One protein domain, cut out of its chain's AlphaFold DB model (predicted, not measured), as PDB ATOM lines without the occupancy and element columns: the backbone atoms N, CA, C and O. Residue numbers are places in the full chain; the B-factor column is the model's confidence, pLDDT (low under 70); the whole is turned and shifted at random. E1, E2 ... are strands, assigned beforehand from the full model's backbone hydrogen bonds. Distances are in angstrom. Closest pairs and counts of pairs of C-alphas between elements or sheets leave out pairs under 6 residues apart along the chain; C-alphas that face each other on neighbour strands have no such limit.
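What this domain is: This is residues 823 to 965 of the 982 residues of the protein "LTD domain-containing protein" of Sphingomonas hengshuiensis (UniProt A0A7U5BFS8). With little regular structure, the model makes two lobes joined by two tight links: a curled sheet of E1, E11, E2, E3 and E10 among long loops, and a closed barrel of E4 to E9. The printed part has 143 residues, 56 of them in eleven named strands, E1 to E11 in order, with no named helix: all strand, neighbours antiparallel. It is compact, radius of gyration of the C-alphas 15.0 A, spanning 43 by 32 by 24 A.

Where its parts are: E1 is residues 823 to 825, from C-alpha 823 (12.422, -20.500, -38.108). E2 is 850 to 853, E3 860 to 867, E4 872 to 877, E5 885 to 888, E6 899 to 902, E7 909 to 919 (25.1 A), E8 922 to 927, E9 940 to 942, E10 946 to 948, and E11 961 to 964, ending at (15.934, -16.281, -41.691).

How they stand to each other: E1 and E10 are edge strands; N 824 and O 962 of E1 and E11 are 2.9 A apart. The ring runs E4, E5, E8, E7, E6, E9, E4; N 941 and O 873 close it at 2.8 A. E6, E7, E8 form a meander, successive antiparallel neighbours; with E5 or E9, a Greek key, first beside fourth.

The domain as a whole: C-alphas 857 and 882, the farthest apart, are 45.9 A apart. The printed part has no cut. Links E1 to E2, E8 to E9 and E10 to E11 are long. Residues 919 to 921 have pLDDT under 70.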
ATOM      1  N   ALA A 823      13.508 -21.222 -38.751       86.81
ATOM      2  CA  ALA A 823      12.422 -20.500 -38.108       86.81
ATOM      3  C   ALA A 823      12.276 -20.922 -36.648       86.81
ATOM      4  O   ALA A 823      12.317 -22.103 -36.296       86.81
ATOM      5  N   THR A 824      12.066 -19.929 -35.800       87.31
ATOM      6  CA  THR A 824      11.906 -20.079 -34.360       87.31
ATOM      7  C   THR A 824      10.948 -19.007 -33.846       87.31
ATOM      8  O   THR A 824      10.391 -18.222 -34.616       87.31
ATOM      9  N   LEU A 825      10.703 -18.996 -32.545       88.19
ATOM     10  CA  LEU A 825       9.825 -18.033 -31.878       88.19
ATOM     11  C   LEU A 825      10.584 -17.415 -30.707       88.19
ATOM     12  O   LEU A 825      11.463 -18.072 -30.146       88.19
ATOM     13  N   LEU A 826      10.212 -16.196 -30.314       89.69
ATOM     14  CA  LEU A 826      10.667 -15.544 -29.084       89.69
ATOM     15  C   LEU A 826       9.781 -15.972 -27.905       89.69
ATOM     16  O   LEU A 826       8.704 -15.400 -27.741       89.69
ATOM     17  N   PRO A 827      10.171 -16.923 -27.033       87.00
ATOM     18  CA  PRO A 827       9.258 -17.426 -26.004       87.00
ATOM     19  C   PRO A 827       8.868 -16.366 -24.969       87.00
ATOM     20  O   PRO A 827       7.813 -16.484 -24.355       87.00
ATOM     21  N   GLN A 828       9.714 -15.352 -24.762       88.00
ATOM     22  CA  GLN A 828       9.513 -14.260 -23.796       88.00
ATOM     23  C   GLN A 828       9.511 -12.864 -24.451       88.00
ATOM     24  O   GLN A 828       9.448 -11.855 -23.756       88.00
ATOM     25  N   GLY A 829       9.548 -12.793 -25.785       90.56
ATOM     26  CA  GLY A 829       9.698 -11.535 -26.518       90.56
ATOM     27  C   GLY A 829      11.115 -10.960 -26.436       90.56
ATOM     28  O   GLY A 829      12.037 -11.600 -25.931       90.56
ATOM     29  N   ALA A 830      11.292  -9.753 -26.965       93.44
ATOM     30  CA  ALA A 830      12.544  -9.005 -26.920       93.44
ATOM     31  C   ALA A 830      12.257  -7.502 -26.808       93.44
ATOM     32  O   ALA A 830      11.264  -7.014 -27.342       93.44
ATOM     33  N   LYS A 831      13.109  -6.752 -26.109       93.06
ATOM     34  CA  LYS A 831      12.964  -5.295 -25.958       93.06
ATOM     35  C   LYS A 831      13.798  -4.555 -27.006       93.06
ATOM     36  O   LYS A 831      14.837  -5.058 -27.433       93.06
ATOM     37  N   ALA A 832      13.392  -3.334 -27.348       95.06
ATOM     38  CA  ALA A 832      14.266  -2.397 -28.051       95.06
ATOM     39  C   ALA A 832      15.601  -2.242 -27.293       95.06
ATOM     40  O   ALA A 832      15.626  -2.193 -26.061       95.06
ATOM     41  N   GLY A 833      16.709  -2.200 -28.026       95.62
ATOM     42  CA  GLY A 833      18.073  -2.181 -27.500       95.62
ATOM     43  C   GLY A 833      18.661  -3.562 -27.185       95.62
ATOM     44  O   GLY A 833      19.825  -3.637 -26.796       95.62
ATOM     45  N   ALA A 834      17.915  -4.660 -27.355       94.06
ATOM     46  CA  ALA A 834      18.460  -5.999 -27.142       94.06
ATOM     47  C   ALA A 834      19.527  -6.338 -28.197       94.06
ATOM     48  O   ALA A 834      19.250  -6.322 -29.395       94.06
ATOM     49  N   ALA A 835      20.739  -6.677 -27.748       94.75
ATOM     50  CA  ALA A 835      21.841  -7.136 -28.605       94.75
ATOM     51  C   ALA A 835      21.790  -8.647 -28.904       94.75
ATOM     52  O   ALA A 835      22.568  -9.149 -29.709       94.75
ATOM     53  N   ALA A 836      20.888  -9.380 -28.250       94.31
ATOM     54  CA  ALA A 836      20.627 -10.789 -28.499       94.31
ATOM     55  C   ALA A 836      19.145 -11.094 -28.273       94.31
ATOM     56  O   ALA A 836      18.495 -10.467 -27.432       94.31
ATOM     57  N   VAL A 837      18.622 -12.076 -29.001       95.00
ATOM     58  CA  VAL A 837      17.242 -12.549 -28.867       95.00
ATOM     59  C   VAL A 837      17.204 -13.983 -28.361       95.00
ATOM     60  O   VAL A 837      17.903 -14.859 -28.867       95.00
ATOM     61  N   MET A 838      16.367 -14.226 -27.355       93.81
ATOM     62  CA  MET A 838      16.223 -15.542 -26.739       93.81
ATOM     63  C   MET A 838      15.135 -16.326 -27.470       93.81
ATOM     64  O   MET A 838      13.988 -15.884 -27.550       93.81
ATOM     65  N   VAL A 839      15.502 -17.479 -28.026       90.88
ATOM     66  CA  VAL A 839      14.692 -18.219 -29.004       90.88
ATOM     67  C   VAL A 839      14.389 -19.646 -28.547       90.88
ATOM     68  O   VAL A 839      15.160 -20.249 -27.801       90.88
ATOM     69  N   ALA A 840      13.268 -20.212 -29.004       86.62
ATOM     70  CA  ALA A 840      12.843 -21.575 -28.651       86.62
ATOM     71  C   ALA A 840      13.785 -22.672 -29.187       86.62
ATOM     72  O   ALA A 840      13.969 -23.712 -28.560       86.62
ATOM     73  N   ASN A 841      14.375 -22.433 -30.355       87.25
ATOM     74  CA  ASN A 841      15.386 -23.256 -31.011       87.25
ATOM     75  C   ASN A 841      16.381 -22.345 -31.754       87.25
ATOM     76  O   ASN A 841      16.033 -21.212 -32.090       87.25
ATOM     77  N   VAL A 842      17.586 -22.854 -32.011       89.62
ATOM     78  CA  VAL A 842      18.645 -22.186 -32.798       89.62
ATOM     79  C   VAL A 842      19.051 -23.005 -34.028       89.62
ATOM     80  O   VAL A 842      20.050 -22.709 -34.679       89.62
ATOM     81  N   THR A 843      18.304 -24.068 -34.327       85.62
ATOM     82  CA  THR A 843      18.641 -25.030 -35.379       85.62
ATOM     83  C   THR A 843      18.720 -24.331 -36.733       85.62
ATOM     84  O   THR A 843      17.842 -23.547 -37.080       85.62
ATOM     85  N   ASP A 844      19.789 -24.620 -37.476       86.44
ATOM     86  CA  ASP A 844      20.091 -24.104 -38.818       86.44
ATOM     87  C   ASP A 844      20.323 -22.579 -38.939       86.44
ATOM     88  O   ASP A 844      20.635 -22.104 -40.032       86.44
ATOM     89  N   PHE A 845      20.258 -21.811 -37.843       89.38
ATOM     90  CA  PHE A 845      20.716 -20.416 -37.834       89.38
ATOM     91  C   PHE A 845      22.249 -20.340 -37.891       89.38
ATOM     92  O   PHE A 845      22.943 -21.203 -37.347       89.38
ATOM     93  N   MET A 846      22.795 -19.290 -38.514       91.62
ATOM     94  CA  MET A 846      24.244 -19.118 -38.699       91.62
ATOM     95  C   MET A 846      24.710 -17.660 -38.566       91.62
ATOM     96  O   MET A 846      23.957 -16.754 -38.913       91.62
ATOM     97  N   PRO A 847      25.965 -17.406 -38.141       93.31
ATOM     98  CA  PRO A 847      26.586 -16.081 -38.228       93.31
ATOM     99  C   PRO A 847      26.559 -15.503 -39.651       93.31
ATOM    100  O   PRO A 847      26.753 -16.224 -40.625       93.31
ATOM    101  N   GLY A 848      26.339 -14.193 -39.768       91.12
ATOM    102  CA  GLY A 848      26.232 -13.459 -41.033       91.12
ATOM    103  C   GLY A 848      24.866 -13.554 -41.721       91.12
ATOM    104  O   GLY A 848      24.595 -12.774 -42.630       91.12
ATOM    105  N   GLN A 849      23.990 -14.459 -41.278       91.31
ATOM    106  CA  GLN A 849      22.655 -14.652 -41.841       91.31
ATOM    107  C   GLN A 849      21.723 -13.492 -41.484       91.31
ATOM    108  O   GLN A 849      21.739 -13.007 -40.348       91.31
ATOM    109  N   SER A 850      20.869 -13.069 -42.416       92.62
ATOM    110  CA  SER A 850      19.816 -12.116 -42.099       92.62
ATOM    111  C   SER A 850      18.565 -12.808 -41.572       92.62
ATOM    112  O   SER A 850      18.115 -13.829 -42.095       92.62
ATOM    113  N   ILE A 851      17.979 -12.214 -40.535       93.12
ATOM    114  CA  ILE A 851      16.742 -12.668 -39.908       93.12
ATOM    115  C   ILE A 851      15.702 -11.556 -39.896       93.12
ATOM    116  O   ILE A 851      16.028 -10.379 -39.747       93.12
ATOM    117  N   THR A 852      14.443 -11.954 -40.003       92.38
ATOM    118  CA  THR A 852      13.269 -11.120 -39.778       92.38
ATOM    119  C   THR A 852      12.630 -11.524 -38.456       92.38
ATOM    120  O   THR A 852      12.356 -12.704 -38.234       92.38
ATOM    121  N   ILE A 853      12.394 -10.547 -37.585       91.62
ATOM    122  CA  ILE A 853      11.765 -10.710 -36.272       91.62
ATOM    123  C   ILE A 853      10.405 -10.012 -36.303       91.62
ATOM    124  O   ILE A 853      10.318  -8.858 -36.719       91.62
ATOM    125  N   GLY A 854       9.356 -10.703 -35.860       86.38
ATOM    126  CA  GLY A 854       7.981 -10.201 -35.863       86.38
ATOM    127  C   GLY A 854       7.183 -10.602 -37.108       86.38
ATOM    128  O   GLY A 854       7.704 -11.194 -38.053       86.38
ATOM    129  N   ALA A 855       5.885 -10.298 -37.097       77.25
ATOM    130  CA  ALA A 855       4.960 -10.577 -38.196       77.25
ATOM    131  C   ALA A 855       4.405  -9.271 -38.785       77.25
ATOM    132  O   ALA A 855       4.296  -8.275 -38.073       77.25
ATOM    133  N   ALA A 856       4.042  -9.303 -40.071       72.50
ATOM    134  CA  ALA A 856       3.407  -8.197 -40.791       72.50
ATOM    135  C   ALA A 856       4.116  -6.834 -40.600       72.50
ATOM    136  O   ALA A 856       5.308  -6.706 -40.864       72.50
ATOM    137  N   ASP A 857       3.391  -5.813 -40.152       71.38
ATOM    138  CA  ASP A 857       3.844  -4.433 -39.954       71.38
ATOM    139  C   ASP A 857       4.836  -4.254 -38.789       71.38
ATOM    140  O   ASP A 857       5.571  -3.265 -38.743       71.38
ATOM    141  N   ALA A 858       4.930  -5.232 -37.884       78.38
ATOM    142  CA  ALA A 858       5.883  -5.218 -36.779       78.38
ATOM    143  C   ALA A 858       7.283  -5.744 -37.158       78.38
ATOM    144  O   ALA A 858       8.180  -5.713 -36.315       78.38
ATOM    145  N   GLN A 859       7.496  -6.190 -38.403       87.50
ATOM    146  CA  GLN A 859       8.750  -6.818 -38.829       87.50
ATOM    147  C   GLN A 859       9.980  -5.914 -38.683       87.50
ATOM    148  O   GLN A 859       9.974  -4.733 -39.036       87.50
ATOM    149  N   GLU A 860      11.067  -6.506 -38.199       92.44
ATOM    150  CA  GLU A 860      12.389  -5.898 -38.108       92.44
ATOM    151  C   GLU A 860      13.445  -6.845 -38.684       92.44
ATOM    152  O   GLU A 860      13.458  -8.034 -38.362       92.44
ATOM    153  N   ARG A 861      14.346  -6.316 -39.523       93.00
ATOM    154  CA  ARG A 861      15.466  -7.073 -40.089       93.00
ATOM    155  C   ARG A 861      16.704  -6.911 -39.214       93.00
ATOM    156  O   ARG A 861      17.075  -5.792 -38.874       93.00
ATOM    157  N   ALA A 862      17.369  -8.017 -38.910       94.81
ATOM    158  CA  ALA A 862      18.641  -8.053 -38.198       94.81
ATOM    159  C   ALA A 862      19.625  -9.010 -38.890       94.81
ATOM    160  O   ALA A 862      19.263  -9.739 -39.819       94.81
ATOM    161  N   VAL A 863      20.882  -8.992 -38.447       95.88
ATOM    162  CA  VAL A 863      21.933  -9.912 -38.902       95.88
ATOM    163  C   VAL A 863      22.495 -10.647 -37.694       95.88
ATOM    164  O   VAL A 863      22.762 -10.040 -36.655       95.88
ATOM    165  N   VAL A 864      22.659 -11.959 -37.830       96.06
ATOM    166  CA  VAL A 864      23.192 -12.827 -36.783       96.06
ATOM    167  C   VAL A 864      24.690 -12.573 -36.623       96.06
ATOM    168  O   VAL A 864      25.466 -12.794 -37.546       96.06
ATOM    169  N   ALA A 865      25.119 -12.135 -35.443       97.25
ATOM    170  CA  ALA A 865      26.535 -12.034 -35.092       97.25
ATOM    171  C   ALA A 865      27.099 -13.395 -34.667       97.25
ATOM    172  O   ALA A 865      28.174 -13.797 -35.105       97.25
ATOM    173  N   SER A 866      26.366 -14.118 -33.820       96.38
ATOM    174  CA  SER A 866      26.720 -15.465 -33.378       96.38
ATOM    175  C   SER A 866      25.483 -16.232 -32.918       96.38
ATOM    176  O   SER A 866      24.460 -15.647 -32.555       96.38
ATOM    177  N   VAL A 867      25.576 -17.561 -32.950       94.56
ATOM    178  CA  VAL A 867      24.501 -18.465 -32.530       94.56
ATOM    179  C   VAL A 867      24.906 -19.129 -31.220       94.56
ATOM    180  O   VAL A 867      25.923 -19.819 -31.155       94.56
ATOM    181  N   GLY A 868      24.133 -18.866 -30.173       93.56
ATOM    182  CA  GLY A 868      24.287 -19.428 -28.839       93.56
ATOM    183  C   GLY A 868      23.385 -20.640 -28.601       93.56
ATOM    184  O   GLY A 868      23.065 -21.392 -29.517       93.56
ATOM    185  N   SER A 869      22.978 -20.850 -27.348       92.94
ATOM    186  CA  SER A 869      22.087 -21.944 -26.945       92.94
ATOM    187  C   SER A 869      20.612 -21.524 -26.940       92.94
ATOM    188  O   SER A 869      20.275 -20.374 -26.654       92.94
ATOM    189  N   ALA A 870      19.722 -22.467 -27.255       92.06
ATOM    190  CA  ALA A 870      18.275 -22.250 -27.288       92.06
ATOM    191  C   ALA A 870      17.628 -22.249 -25.890       92.06
ATOM    192  O   ALA A 870      18.257 -22.571 -24.889       92.06
ATOM    193  N   GLY A 871      16.335 -21.938 -25.835       90.56
ATOM    194  CA  GLY A 871      15.513 -22.038 -24.633       90.56
ATOM    195  C   GLY A 871      15.331 -20.693 -23.942       90.56
ATOM    196  O   GLY A 871      16.283 -19.965 -23.673       90.56
ATOM    197  N   ALA A 872      14.079 -20.369 -23.635       92.19
ATOM    198  CA  ALA A 872      13.711 -19.238 -22.799       92.19
ATOM    199  C   ALA A 872      12.394 -19.556 -22.092       92.19
ATOM    200  O   ALA A 872      11.423 -19.984 -22.716       92.19
ATOM    201  N   THR A 873      12.369 -19.377 -20.783       92.44
ATOM    202  CA  THR A 873      11.220 -19.670 -19.927       92.44
ATOM    203  C   THR A 873      11.276 -18.779 -18.689       92.44
ATOM    204  O   THR A 873      12.229 -18.033 -18.484       92.44
ATOM    205  N   THR A 874      10.264 -18.876 -17.837       93.25
ATOM    206  CA  THR A 874      10.257 -18.273 -16.505       93.25
ATOM    207  C   THR A 874      10.123 -19.331 -15.422       93.25
ATOM    208  O   THR A 874       9.575 -20.416 -15.651       93.25
ATOM    209  N   VAL A 875      10.633 -19.009 -14.234       93.31
ATOM    210  CA  VAL A 875      10.404 -19.755 -12.996       93.31
ATOM    211  C   VAL A 875       8.916 -19.667 -12.645       93.31
ATOM    212  O   VAL A 875       8.353 -18.579 -12.579       93.31
ATOM    213  N   ARG A 876       8.253 -20.803 -12.426       91.06
ATOM    214  CA  ARG A 876       6.831 -20.863 -12.039       91.06
ATOM    215  C   ARG A 876       6.632 -20.724 -10.542       91.06
ATOM    216  O   ARG A 876       5.746 -20.007 -10.099       91.06
ATOM    217  N   THR A 877       7.426 -21.463  -9.780       87.00
ATOM    218  CA  THR A 877       7.408 -21.470  -8.318       87.00
ATOM    219  C   THR A 877       8.811 -21.158  -7.851       87.00
ATOM    220  O   THR A 877       9.759 -21.694  -8.425       87.00
ATOM    221  N   GLY A 878       8.933 -20.284  -6.851       88.38
ATOM    222  CA  GLY A 878      10.237 -19.796  -6.416       88.38
ATOM    223  C   GLY A 878      11.209 -20.931  -6.083       88.38
ATOM    224  O   GLY A 878      10.794 -21.975  -5.581       88.38
ATOM    225  N   SER A 879      12.485 -20.741  -6.406       91.06
ATOM    226  CA  SER A 879      13.555 -21.672  -6.053       91.06
ATOM    227  C   SER A 879      14.204 -21.276  -4.732       91.06
ATOM    228  O   SER A 879      14.189 -20.109  -4.342       91.06
ATOM    229  N   GLU A 880      14.841 -22.241  -4.081       89.00
ATOM    230  CA  GLU A 880      15.618 -22.015  -2.867       89.00
ATOM    231  C   GLU A 880      17.111 -21.918  -3.189       89.00
ATOM    232  O   GLU A 880      17.615 -22.584  -4.101       89.00
ATOM    233  N   GLN A 881      17.829 -21.097  -2.419       92.94
ATOM    234  CA  GLN A 881      19.289 -21.084  -2.438       92.94
ATOM    235  C   GLN A 881      19.820 -22.466  -2.029       92.94
ATOM    236  O   GLN A 881      19.316 -23.074  -1.090       92.94
ATOM    237  N   GLY A 882      20.828 -22.978  -2.736       91.75
ATOM    238  CA  GLY A 882      21.362 -24.327  -2.528       91.75
ATOM    239  C   GLY A 882      20.535 -25.448  -3.178       91.75
ATOM    240  O   GLY A 882      20.986 -26.593  -3.227       91.75
ATOM    241  N   GLY A 883      19.352 -25.147  -3.726       92.94
ATOM    242  CA  GLY A 883      18.575 -26.096  -4.521       92.94
ATOM    243  C   GLY A 883      19.222 -26.380  -5.880       92.94
ATOM    244  O   GLY A 883      20.013 -25.591  -6.379       92.94
ATOM    245  N   THR A 884      18.875 -27.498  -6.520       95.12
ATOM    246  CA  THR A 884      19.368 -27.862  -7.873       95.12
ATOM    247  C   THR A 884      18.257 -27.893  -8.920       95.12
ATOM    248  O   THR A 884      18.448 -28.378 -10.034       95.12
ATOM    249  N   VAL A 885      17.064 -27.417  -8.567       93.50
ATOM    250  CA  VAL A 885      15.847 -27.603  -9.356       93.50
ATOM    251  C   VAL A 885      15.149 -26.271  -9.567       93.50
ATOM    252  O   VAL A 885      14.783 -25.596  -8.610       93.50
ATOM    253  N   LEU A 886      14.897 -25.947 -10.831       93.75
ATOM    254  CA  LEU A 886      14.050 -24.842 -11.256       93.75
ATOM    255  C   LEU A 886      12.739 -25.412 -11.799       93.75
ATOM    256  O   LEU A 886      12.730 -26.163 -12.778       93.75
ATOM    257  N   GLN A 887      11.627 -25.040 -11.172       93.50
ATOM    258  CA  GLN A 887      10.293 -25.295 -11.709       93.50
ATOM    259  C   GLN A 887       9.968 -24.189 -12.708       93.50
ATOM    260  O   GLN A 887       9.921 -23.019 -12.334       93.50
ATOM    261  N   VAL A 888       9.762 -24.537 -13.973       92.94
ATOM    262  CA  VAL A 888       9.681 -23.585 -15.087       92.94
ATOM    263  C   VAL A 888       8.408 -23.745 -15.910       92.94
ATOM    264  O   VAL A 888       7.738 -24.776 -15.871       92.94
ATOM    265  N   ALA A 889       8.043 -22.706 -16.661       88.25
ATOM    266  CA  ALA A 889       6.876 -22.729 -17.542       88.25
ATOM    267  C   ALA A 889       7.013 -23.767 -18.667       88.25
ATOM    268  O   ALA A 889       6.053 -24.482 -18.954       88.25
ATOM    269  N   SER A 890       8.206 -23.882 -19.254       86.56
ATOM    270  CA  SER A 890       8.524 -24.812 -20.335       86.56
ATOM    271  C   SER A 890       9.985 -25.258 -20.266       86.56
ATOM    272  O   SER A 890      10.858 -24.496 -19.857       86.56
ATOM    273  N   THR A 891      10.259 -26.487 -20.698       88.19
ATOM    274  CA  THR A 891      11.617 -27.021 -20.907       88.19
ATOM    275  C   THR A 891      12.027 -27.035 -22.380       88.19
ATOM    276  O   THR A 891      13.092 -27.546 -22.720       88.19
ATOM    277  N   MET A 892      11.206 -26.469 -23.270       84.12
ATOM    278  CA  MET A 892      11.498 -26.407 -24.701       84.12
ATOM    279  C   MET A 892      12.813 -25.659 -24.968       84.12
ATOM    280  O   MET A 892      13.016 -24.554 -24.470       84.12
ATOM    281  N   GLY A 893      13.691 -26.273 -25.765       84.06
ATOM    282  CA  GLY A 893      14.993 -25.713 -26.138       84.06
ATOM    283  C   GLY A 893      16.124 -25.972 -25.137       84.06
ATOM    284  O   GLY A 893      17.269 -25.690 -25.470       84.06
ATOM    285  N   PHE A 894      15.837 -26.538 -23.957       89.38
ATOM    286  CA  PHE A 894      16.849 -26.853 -22.945       89.38
ATOM    287  C   PHE A 894      17.348 -28.297 -23.067       89.38
ATOM    288  O   PHE A 894      16.553 -29.236 -23.068       89.38
ATOM    289  N   THR A 895      18.667 -28.490 -23.118       89.44
ATOM    290  CA  THR A 895      19.306 -29.810 -23.283       89.44
ATOM    291  C   THR A 895      20.369 -30.081 -22.209       89.44
ATOM    292  O   THR A 895      20.973 -29.137 -21.702       89.44
ATOM    293  N   PRO A 896      20.617 -31.345 -21.808       90.81
ATOM    294  CA  PRO A 896      21.704 -31.676 -20.882       90.81
ATOM    295  C   PRO A 896      23.075 -31.168 -21.365       90.81
ATOM    296  O   PRO A 896      23.402 -31.279 -22.541       90.81
ATOM    297  N   GLY A 897      23.882 -30.627 -20.451       89.75
ATOM    298  CA  GLY A 897      25.190 -30.016 -20.721       89.75
ATOM    299  C   GLY A 897      25.137 -28.539 -21.136       89.75
ATOM    300  O   GLY A 897      26.176 -27.886 -21.195       89.75
ATOM    301  N   GLN A 898      23.950 -27.985 -21.384       93.94
ATOM    302  CA  GLN A 898      23.778 -26.599 -21.809       93.94
ATOM    303  C   GLN A 898      24.013 -25.596 -20.670       93.94
ATOM    304  O   GLN A 898      23.420 -25.726 -19.600       93.94
ATOM    305  N   ALA A 899      24.781 -24.535 -20.933       94.94
ATOM    306  CA  ALA A 899      24.837 -23.358 -20.066       94.94
ATOM    307  C   ALA A 899      23.589 -22.470 -20.244       94.94
ATOM    308  O   ALA A 899      23.176 -22.180 -21.374       94.94
ATOM    309  N   ILE A 900      23.009 -22.039 -19.126       95.94
ATOM    310  CA  ILE A 900      21.827 -21.174 -19.038       95.94
ATOM    311  C   ILE A 900      22.081 -20.017 -18.074       95.94
ATOM    312  O   ILE A 900      22.837 -20.157 -17.114       95.94
ATOM    313  N   THR A 901      21.406 -18.897 -18.301       95.38
ATOM    314  CA  THR A 901      21.391 -17.723 -17.429       95.38
ATOM    315  C   THR A 901      20.053 -17.636 -16.697       95.38
ATOM    316  O   THR A 901      18.993 -17.784 -17.311       95.38
ATOM    317  N   ILE A 902      20.100 -17.408 -15.383       94.88
ATOM    318  CA  ILE A 902      18.937 -17.265 -14.503       94.88
ATOM    319  C   ILE A 902      18.920 -15.839 -13.949       94.88
ATOM    320  O   ILE A 902      19.853 -15.429 -13.258       94.88
ATOM    321  N   GLY A 903      17.855 -15.094 -14.235       90.00
ATOM    322  CA  GLY A 903      17.740 -13.667 -13.935       90.00
ATOM    323  C   GLY A 903      18.426 -12.765 -14.968       90.00
ATOM    324  O   GLY A 903      18.919 -13.225 -15.995       90.00
ATOM    325  N   GLU A 904      18.443 -11.461 -14.691       85.19
ATOM    326  CA  GLU A 904      19.019 -10.426 -15.561       85.19
ATOM    327  C   GLU A 904      19.963  -9.495 -14.769       85.19
ATOM    328  O   GLU A 904      19.874  -9.379 -13.542       85.19
ATOM    329  N   GLY A 905      20.861  -8.798 -15.474       83.19
ATOM    330  CA  GLY A 905      21.747  -7.778 -14.899       83.19
ATOM    331  C   GLY A 905      22.735  -8.314 -13.854       83.19
ATOM    332  O   GLY A 905      23.170  -9.461 -13.916       83.19
ATOM    333  N   ALA A 906      23.086  -7.486 -12.864       78.44
ATOM    334  CA  ALA A 906      24.039  -7.842 -11.801       78.44
ATOM    335  C   ALA A 906      23.557  -8.983 -10.873       78.44
ATOM    336  O   ALA A 906      24.329  -9.491 -10.062       78.44
ATOM    337  N   GLY A 907      22.280  -9.372 -10.970       80.94
ATOM    338  CA  GLY A 907      21.684 -10.484 -10.226       80.94
ATOM    339  C   GLY A 907      21.653 -11.815 -10.983       80.94
ATOM    340  O   GLY A 907      21.132 -12.788 -10.436       80.94
ATOM    341  N   ALA A 908      22.170 -11.858 -12.216       90.00
ATOM    342  CA  ALA A 908      22.158 -13.052 -13.047       90.00
ATOM    343  C   ALA A 908      23.166 -14.112 -12.567       90.00
ATOM    344  O   ALA A 908      24.283 -13.795 -12.158       90.00
ATOM    345  N   GLU A 909      22.784 -15.384 -12.655       94.25
ATOM    346  CA  GLU A 909      23.647 -16.540 -12.379       94.25
ATOM    347  C   GLU A 909      23.713 -17.442 -13.610       94.25
ATOM    348  O   GLU A 909      22.724 -17.593 -14.328       94.25
ATOM    349  N   THR A 910      24.875 -18.048 -13.859       94.50
ATOM    350  CA  THR A 910      25.032 -19.063 -14.908       94.50
ATOM    351  C   THR A 910      24.988 -20.451 -14.287       94.50
ATOM    352  O   THR A 910      25.722 -20.725 -13.341       94.50
ATOM    353  N   ALA A 911      24.178 -21.343 -14.849       95.38
ATOM    354  CA  ALA A 911      24.085 -22.737 -14.430       95.38
ATOM    355  C   ALA A 911      24.188 -23.678 -15.638       95.38
ATOM    356  O   ALA A 911      23.954 -23.274 -16.773       95.38
ATOM    357  N   THR A 912      24.535 -24.946 -15.403       96.69
ATOM    358  CA  THR A 912      24.561 -25.976 -16.456       96.69
ATOM    359  C   THR A 912      23.408 -26.949 -16.265       96.69
ATOM    360  O   THR A 912      23.206 -27.467 -15.167       96.69
ATOM    361  N   VAL A 913      22.654 -27.222 -17.326       95.62
ATOM    362  CA  VAL A 913      21.521 -28.151 -17.311       95.62
ATOM    363  C   VAL A 913      22.033 -29.584 -17.160       95.62
ATOM    364  O   VAL A 913      22.782 -30.082 -17.989       95.62
ATOM    365  N   LYS A 914      21.600 -30.281 -16.114       94.12
ATOM    366  CA  LYS A 914      21.783 -31.730 -15.950       94.12
ATOM    367  C   LYS A 914      20.683 -32.507 -16.671       94.12
ATOM    368  O   LYS A 914      20.954 -33.512 -17.316       94.12
ATOM    369  N   ALA A 915      19.442 -32.050 -16.536       90.81
ATOM    370  CA  ALA A 915      18.274 -32.657 -17.158       90.81
ATOM    371  C   ALA A 915      17.157 -31.623 -17.316       90.81
ATOM    372  O   ALA A 915      16.973 -30.770 -16.447       90.81
ATOM    373  N   ALA A 916      16.385 -31.742 -18.391       89.81
ATOM    374  CA  ALA A 916      15.179 -30.961 -18.628       89.81
ATOM    375  C   ALA A 916      14.014 -31.934 -18.858       89.81
ATOM    376  O   ALA A 916      14.071 -32.770 -19.756       89.81
ATOM    377  N   GLN A 917      12.988 -31.877 -18.011       86.62
ATOM    378  CA  GLN A 917      11.875 -32.831 -17.998       86.62
ATOM    379  C   GLN A 917      10.543 -32.085 -18.086       86.62
ATOM    380  O   GLN A 917      10.280 -31.190 -17.284       86.62
ATOM    381  N   GLY A 918       9.708 -32.433 -19.064       80.50
ATOM    382  CA  GLY A 918       8.349 -31.892 -19.182       80.50
ATOM    383  C   GLY A 918       7.342 -32.617 -18.278       80.50
ATOM    384  O   GLY A 918       7.614 -33.712 -17.791       80.50
ATOM    385  N   GLY A 919       6.159 -32.029 -18.085       63.47
ATOM    386  CA  GLY A 919       5.045 -32.651 -17.367       63.47
ATOM    387  C   GLY A 919       3.724 -31.891 -17.534       63.47
ATOM    388  O   GLY A 919       3.696 -30.724 -17.934       63.47
ATOM    389  N   ARG A 920       2.595 -32.544 -17.220       46.28
ATOM    390  CA  ARG A 920       1.296 -31.854 -17.120       46.28
ATOM    391  C   ARG A 920       1.372 -30.857 -15.959       46.28
ATOM    392  O   ARG A 920       1.356 -31.264 -14.805       46.28
ATOM    393  N   GLY A 921       1.469 -29.565 -16.276       59.47
ATOM    394  CA  GLY A 921       1.554 -28.489 -15.284       59.47
ATOM    395  C   GLY A 921       2.878 -27.720 -15.243       59.47
ATOM    396  O   GLY A 921       3.056 -26.928 -14.325       59.47
ATOM    397  N   GLY A 922       3.781 -27.897 -16.213       78.06
ATOM    398  CA  GLY A 922       5.042 -27.151 -16.317       78.06
ATOM    399  C   GLY A 922       6.234 -28.062 -16.604       78.06
ATOM    400  O   GLY A 922       6.074 -29.256 -16.845       78.06
ATOM    401  N   GLY A 923       7.432 -27.491 -16.595       88.56
ATOM    402  CA  GLY A 923       8.681 -28.217 -16.784       88.56
ATOM    403  C   GLY A 923       9.602 -28.109 -15.573       88.56
ATOM    404  O   GLY A 923       9.478 -27.203 -14.753       88.56
ATOM    405  N   ARG A 924      10.558 -29.028 -15.483       92.31
ATOM    406  CA  ARG A 924      11.603 -29.048 -14.462       92.31
ATOM    407  C   ARG A 924      12.964 -29.000 -15.139       92.31
ATOM    408  O   ARG A 924      13.295 -29.894 -15.918       92.31
ATOM    409  N   ILE A 925      13.768 -27.995 -14.803       94.62
ATOM    410  CA  ILE A 925      15.187 -27.945 -15.164       94.62
ATOM    411  C   ILE A 925      15.986 -28.295 -13.916       94.62
ATOM    412  O   ILE A 925      15.890 -27.621 -12.893       94.62
ATOM    413  N   THR A 926      16.759 -29.372 -13.991       95.50
ATOM    414  CA  THR A 926      17.727 -29.735 -12.953       95.50
ATOM    415  C   THR A 926      19.095 -29.255 -13.400       95.50
ATOM    416  O   THR A 926      19.503 -29.563 -14.519       95.50
ATOM    417  N   VAL A 927      19.800 -28.524 -12.545       96.19
ATOM    418  CA  VAL A 927      21.148 -28.010 -12.807       96.19
ATOM    419  C   VAL A 927      22.214 -28.892 -12.152       96.19
ATOM    420  O   VAL A 927      21.927 -29.651 -11.226       96.19
ATOM    421  N   THR A 928      23.441 -28.855 -12.671       95.81
ATOM    422  CA  THR A 928      24.551 -29.693 -12.184       95.81
ATOM    423  C   THR A 928      25.115 -29.228 -10.842       95.81
ATOM    424  O   THR A 928      25.593 -30.066 -10.080       95.81
ATOM    425  N   ALA A 929      25.038 -27.929 -10.545       95.25
ATOM    426  CA  ALA A 929      25.511 -27.314  -9.307       95.25
ATOM    427  C   ALA A 929      24.353 -26.635  -8.544       95.25
ATOM    428  O   ALA A 929      23.404 -26.182  -9.187       95.25
ATOM    429  N   PRO A 930      24.408 -26.564  -7.200       95.75
ATOM    430  CA  PRO A 930      23.443 -25.816  -6.393       95.75
ATOM    431  C   PRO A 930      23.343 -24.340  -6.795       95.75
ATOM    432  O   PRO A 930      24.363 -23.711  -7.068       95.75
ATOM    433  N   LEU A 931      22.129 -23.788  -6.768       94.50
ATOM    434  CA  LEU A 931      21.859 -22.381  -7.058       94.50
ATOM    435  C   LEU A 931      22.489 -21.483  -5.990       94.50
ATOM    436  O   LEU A 931      22.272 -21.676  -4.789       94.50
ATOM    437  N   GLY A 932      23.223 -20.462  -6.420       92.50
ATOM    438  CA  GLY A 932      23.866 -19.487  -5.543       92.50
ATOM    439  C   GLY A 932      22.877 -18.605  -4.782       92.50
ATOM    440  O   GLY A 932      23.241 -18.027  -3.755       92.50
ATOM    441  N   ARG A 933      21.621 -18.519  -5.245       92.19
ATOM    442  CA  ARG A 933      20.537 -17.737  -4.628       92.19
ATOM    443  C   ARG A 933      19.143 -18.312  -4.907       92.19
ATOM    444  O   ARG A 933      18.960 -19.180  -5.756       92.19
ATOM    445  N   ALA A 934      18.154 -17.791  -4.186       92.25
ATOM    446  CA  ALA A 934      16.739 -18.038  -4.447       92.25
ATOM    447  C   ALA A 934      16.233 -17.169  -5.612       92.25
ATOM    448  O   ALA A 934      16.612 -16.000  -5.726       92.25
ATOM    449  N   TYR A 935      15.340 -17.714  -6.438       94.50
ATOM    450  CA  TYR A 935      14.729 -17.009  -7.566       94.50
ATOM    451  C   TYR A 935      13.214 -17.007  -7.450       94.50
ATOM    452  O   TYR A 935      12.606 -18.058  -7.283       94.50
ATOM    453  N   ALA A 936      12.588 -15.837  -7.561       93.81
ATOM    454  CA  ALA A 936      11.136 -15.706  -7.466       93.81
ATOM    455  C   ALA A 936      10.423 -16.237  -8.724       93.81
ATOM    456  O   ALA A 936      11.000 -16.300  -9.813       93.81
ATOM    457  N   ALA A 937       9.140 -16.574  -8.590       92.75
ATOM    458  CA  ALA A 937       8.270 -16.815  -9.739       92.75
ATOM    459  C   ALA A 937       8.278 -15.611 -10.706       92.75
ATOM    460  O   ALA A 937       8.304 -14.461 -10.275       92.75
ATOM    461  N   GLY A 938       8.280 -15.877 -12.011       89.75
ATOM    462  CA  GLY A 938       8.445 -14.882 -13.072       89.75
ATOM    463  C   GLY A 938       9.903 -14.593 -13.450       89.75
ATOM    464  O   GLY A 938      10.132 -13.993 -14.495       89.75
ATOM    465  N   THR A 939      10.893 -15.054 -12.673       93.81
ATOM    466  CA  THR A 939      12.317 -14.886 -13.023       93.81
ATOM    467  C   THR A 939      12.640 -15.590 -14.340       93.81
ATOM    468  O   THR A 939      12.299 -16.761 -14.504       93.81
ATOM    469  N   GLN A 940      13.329 -14.915 -15.261       92.81
ATOM    470  CA  GLN A 940      13.721 -15.499 -16.543       92.81
ATOM    471  C   GLN A 940      14.818 -16.560 -16.390       92.81
ATOM    472  O   GLN A 940      15.759 -16.404 -15.615       92.81
ATOM    473  N   VAL A 941      14.702 -17.625 -17.176       94.56
ATOM    474  CA  VAL A 941      15.727 -18.648 -17.392       94.56
ATOM    475  C   VAL A 941      15.904 -18.784 -18.898       94.56
ATOM    476  O   VAL A 941      14.934 -19.081 -19.596       94.56
ATOM    477  N   ALA A 942      17.105 -18.553 -19.422       94.69
ATOM    478  CA  ALA A 942      17.344 -18.578 -20.864       94.69
ATOM    479  C   ALA A 942      18.713 -19.159 -21.229       94.69
ATOM    480  O   ALA A 942      19.657 -19.090 -20.445       94.69
ATOM    481  N   GLY A 943      18.820 -19.730 -22.428       94.38
ATOM    482  CA  GLY A 943      20.103 -19.914 -23.102       94.38
ATOM    483  C   GLY A 943      20.699 -18.574 -23.548       94.38
ATOM    484  O   GLY A 943      20.152 -17.512 -23.258       94.38
ATOM    485  N   SER A 944      21.818 -18.610 -24.270       92.81
ATOM    486  CA  SER A 944      22.460 -17.390 -24.789       92.81
ATOM    487  C   SER A 944      21.798 -16.816 -26.049       92.81
ATOM    488  O   SER A 944      22.082 -15.677 -26.416       92.81
ATOM    489  N   GLY A 945      20.896 -17.565 -26.690       94.12
ATOM    490  CA  GLY A 945      20.086 -17.093 -27.809       94.12
ATOM    491  C   GLY A 945      20.886 -16.803 -29.080       94.12
ATOM    492  O   GLY A 945      21.940 -17.385 -29.321       94.12
ATOM    493  N   ILE A 946      20.361 -15.915 -29.920       96.31
ATOM    494  CA  ILE A 946      21.003 -15.452 -31.155       96.31
ATOM    495  C   ILE A 946      21.498 -14.026 -30.923       96.31
ATOM    496  O   ILE A 946      20.688 -13.125 -30.694       96.31
ATOM    497  N   ALA A 947      22.812 -13.814 -30.982       97.06
ATOM    498  CA  ALA A 947      23.397 -12.481 -30.892       97.06
ATOM    499  C   ALA A 947      23.255 -11.746 -32.228       97.06
ATOM    500  O   ALA A 947      23.374 -12.351 -33.295       97.06
ATOM    501  N   LEU A 948      23.034 -10.436 -32.172       97.69
ATOM    502  CA  LEU A 948      22.796  -9.577 -33.326       97.69
ATOM    503  C   LEU A 948      23.989  -8.647 -33.555       97.69
ATOM    504  O   LEU A 948      24.612  -8.179 -32.603       97.69
ATOM    505  N   THR A 949      24.297  -8.338 -34.815       97.62
ATOM    506  CA  THR A 949      25.381  -7.391 -35.148       97.62
ATOM    507  C   THR A 949      25.044  -5.950 -34.763       97.62
ATOM    508  O   THR A 949      25.942  -5.127 -34.615       97.62
ATOM    509  N   ALA A 950      23.755  -5.641 -34.618       96.94
ATOM    510  CA  ALA A 950      23.240  -4.376 -34.117       96.94
ATOM    511  C   ALA A 950      22.049  -4.643 -33.178       96.94
ATOM    512  O   ALA A 950      21.292  -5.585 -33.429       96.94
ATOM    513  N   PRO A 951      21.864  -3.842 -32.112       96.69
ATOM    514  CA  PRO A 951      20.715  -3.985 -31.227       96.69
ATOM    515  C   PRO A 951      19.379  -3.758 -31.941       96.69
ATOM    516  O   PRO A 951      19.305  -2.967 -32.884       96.69
ATOM    517  N   LEU A 952      18.315  -4.387 -31.439       96.31
ATOM    518  CA  LEU A 952      16.957  -4.148 -31.932       96.31
ATOM    519  C   LEU A 952      16.558  -2.676 -31.779       96.31
ATOM    520  O   LEU A 952      16.796  -2.044 -30.753       96.31
ATOM    521  N   THR A 953      15.879  -2.141 -32.778       95.56
ATOM    522  CA  THR A 953      15.306  -0.790 -32.792       95.56
ATOM    523  C   THR A 953      13.908  -0.742 -32.180       95.56
ATOM    524  O   THR A 953      13.445   0.331 -31.795       95.56
ATOM    525  N   ARG A 954      13.231  -1.892 -32.050       93.44
ATOM    526  CA  ARG A 954      11.881  -1.999 -31.479       93.44
ATOM    527  C   ARG A 954      11.724  -3.224 -30.582       93.44
ATOM    528  O   ARG A 954      12.528  -4.151 -30.603       93.44
ATOM    529  N   SER A 955      10.672  -3.205 -29.771       94.00
ATOM    530  CA  SER A 955      10.284  -4.346 -28.941       94.00
ATOM    531  C   SER A 955       9.391  -5.308 -29.725       94.00
ATOM    532  O   SER A 955       8.538  -4.874 -30.497       94.00
ATOM    533  N   HIS A 956       9.538  -6.602 -29.461       92.75
ATOM    534  CA  HIS A 956       8.758  -7.692 -30.042       92.75
ATOM    535  C   HIS A 956       8.111  -8.522 -28.934       92.75
ATOM    536  O   HIS A 956       8.741  -8.825 -27.919       92.75
ATOM    537  N   ALA A 957       6.846  -8.890 -29.118       91.19
ATOM    538  CA  ALA A 957       6.079  -9.621 -28.114       91.19
ATOM    539  C   ALA A 957       6.526 -11.087 -27.966       91.19
ATOM    540  O   ALA A 957       7.154 -11.668 -28.856       91.19
ATOM    541  N   ALA A 958       6.160 -11.711 -26.844       87.00
ATOM    542  CA  ALA A 958       6.278 -13.156 -26.685       87.00
ATOM    543  C   ALA A 958       5.459 -13.887 -27.762       87.00
ATOM    544  O   ALA A 958       4.333 -13.503 -28.070       87.00
ATOM    545  N   GLY A 959       6.042 -14.929 -28.348       83.25
ATOM    546  CA  GLY A 959       5.493 -15.653 -29.492       83.25
ATOM    547  C   GLY A 959       5.804 -15.027 -30.853       83.25
ATOM    548  O   GLY A 959       5.429 -15.614 -31.863       83.25
ATOM    549  N   ALA A 960       6.500 -13.885 -30.923       87.50
ATOM    550  CA  ALA A 960       6.896 -13.309 -32.206       87.50
ATOM    551  C   ALA A 960       7.806 -14.277 -32.993       87.50
ATOM    552  O   ALA A 960       8.740 -14.841 -32.404       87.50
ATOM    553  N   PRO A 961       7.561 -14.484 -34.301       87.94
ATOM    554  CA  PRO A 961       8.393 -15.348 -35.124       87.94
ATOM    555  C   PRO A 961       9.745 -14.703 -35.414       87.94
ATOM    556  O   PRO A 961       9.855 -13.489 -35.569       87.94
ATOM    557  N   VAL A 962      10.767 -15.546 -35.521       89.81
ATOM    558  CA  VAL A 962      12.095 -15.193 -36.021       89.81
ATOM    559  C   VAL A 962      12.395 -16.136 -37.172       89.81
ATOM    560  O   VAL A 962      12.426 -17.349 -36.975       89.81
ATOM    561  N   THR A 963      12.566 -15.602 -38.376       89.56
ATOM    562  CA  THR A 963      12.769 -16.400 -39.596       89.56
ATOM    563  C   THR A 963      13.939 -15.846 -40.379       89.56
ATOM    564  O   THR A 963      14.028 -14.636 -40.562       89.56
ATOM    565  N   ALA A 964      14.839 -16.708 -40.834       90.06
ATOM    566  CA  ALA A 964      15.934 -16.281 -41.691       90.06
ATOM    567  C   ALA A 964      15.503 -16.172 -43.159       90.06
ATOM    568  O   ALA A 964      14.663 -16.951 -43.586       90.06
ATOM    569  N   GLU A 965      16.092 -15.236 -43.907       85.62
ATOM    570  CA  GLU A 965      16.031 -15.150 -45.380       85.62
ATOM    571  C   GLU A 965      14.649 -15.475 -45.992       85.62
ATOM    572  O   GLU A 965      14.404 -16.583 -46.458       85.62
TER     573      GLU A 965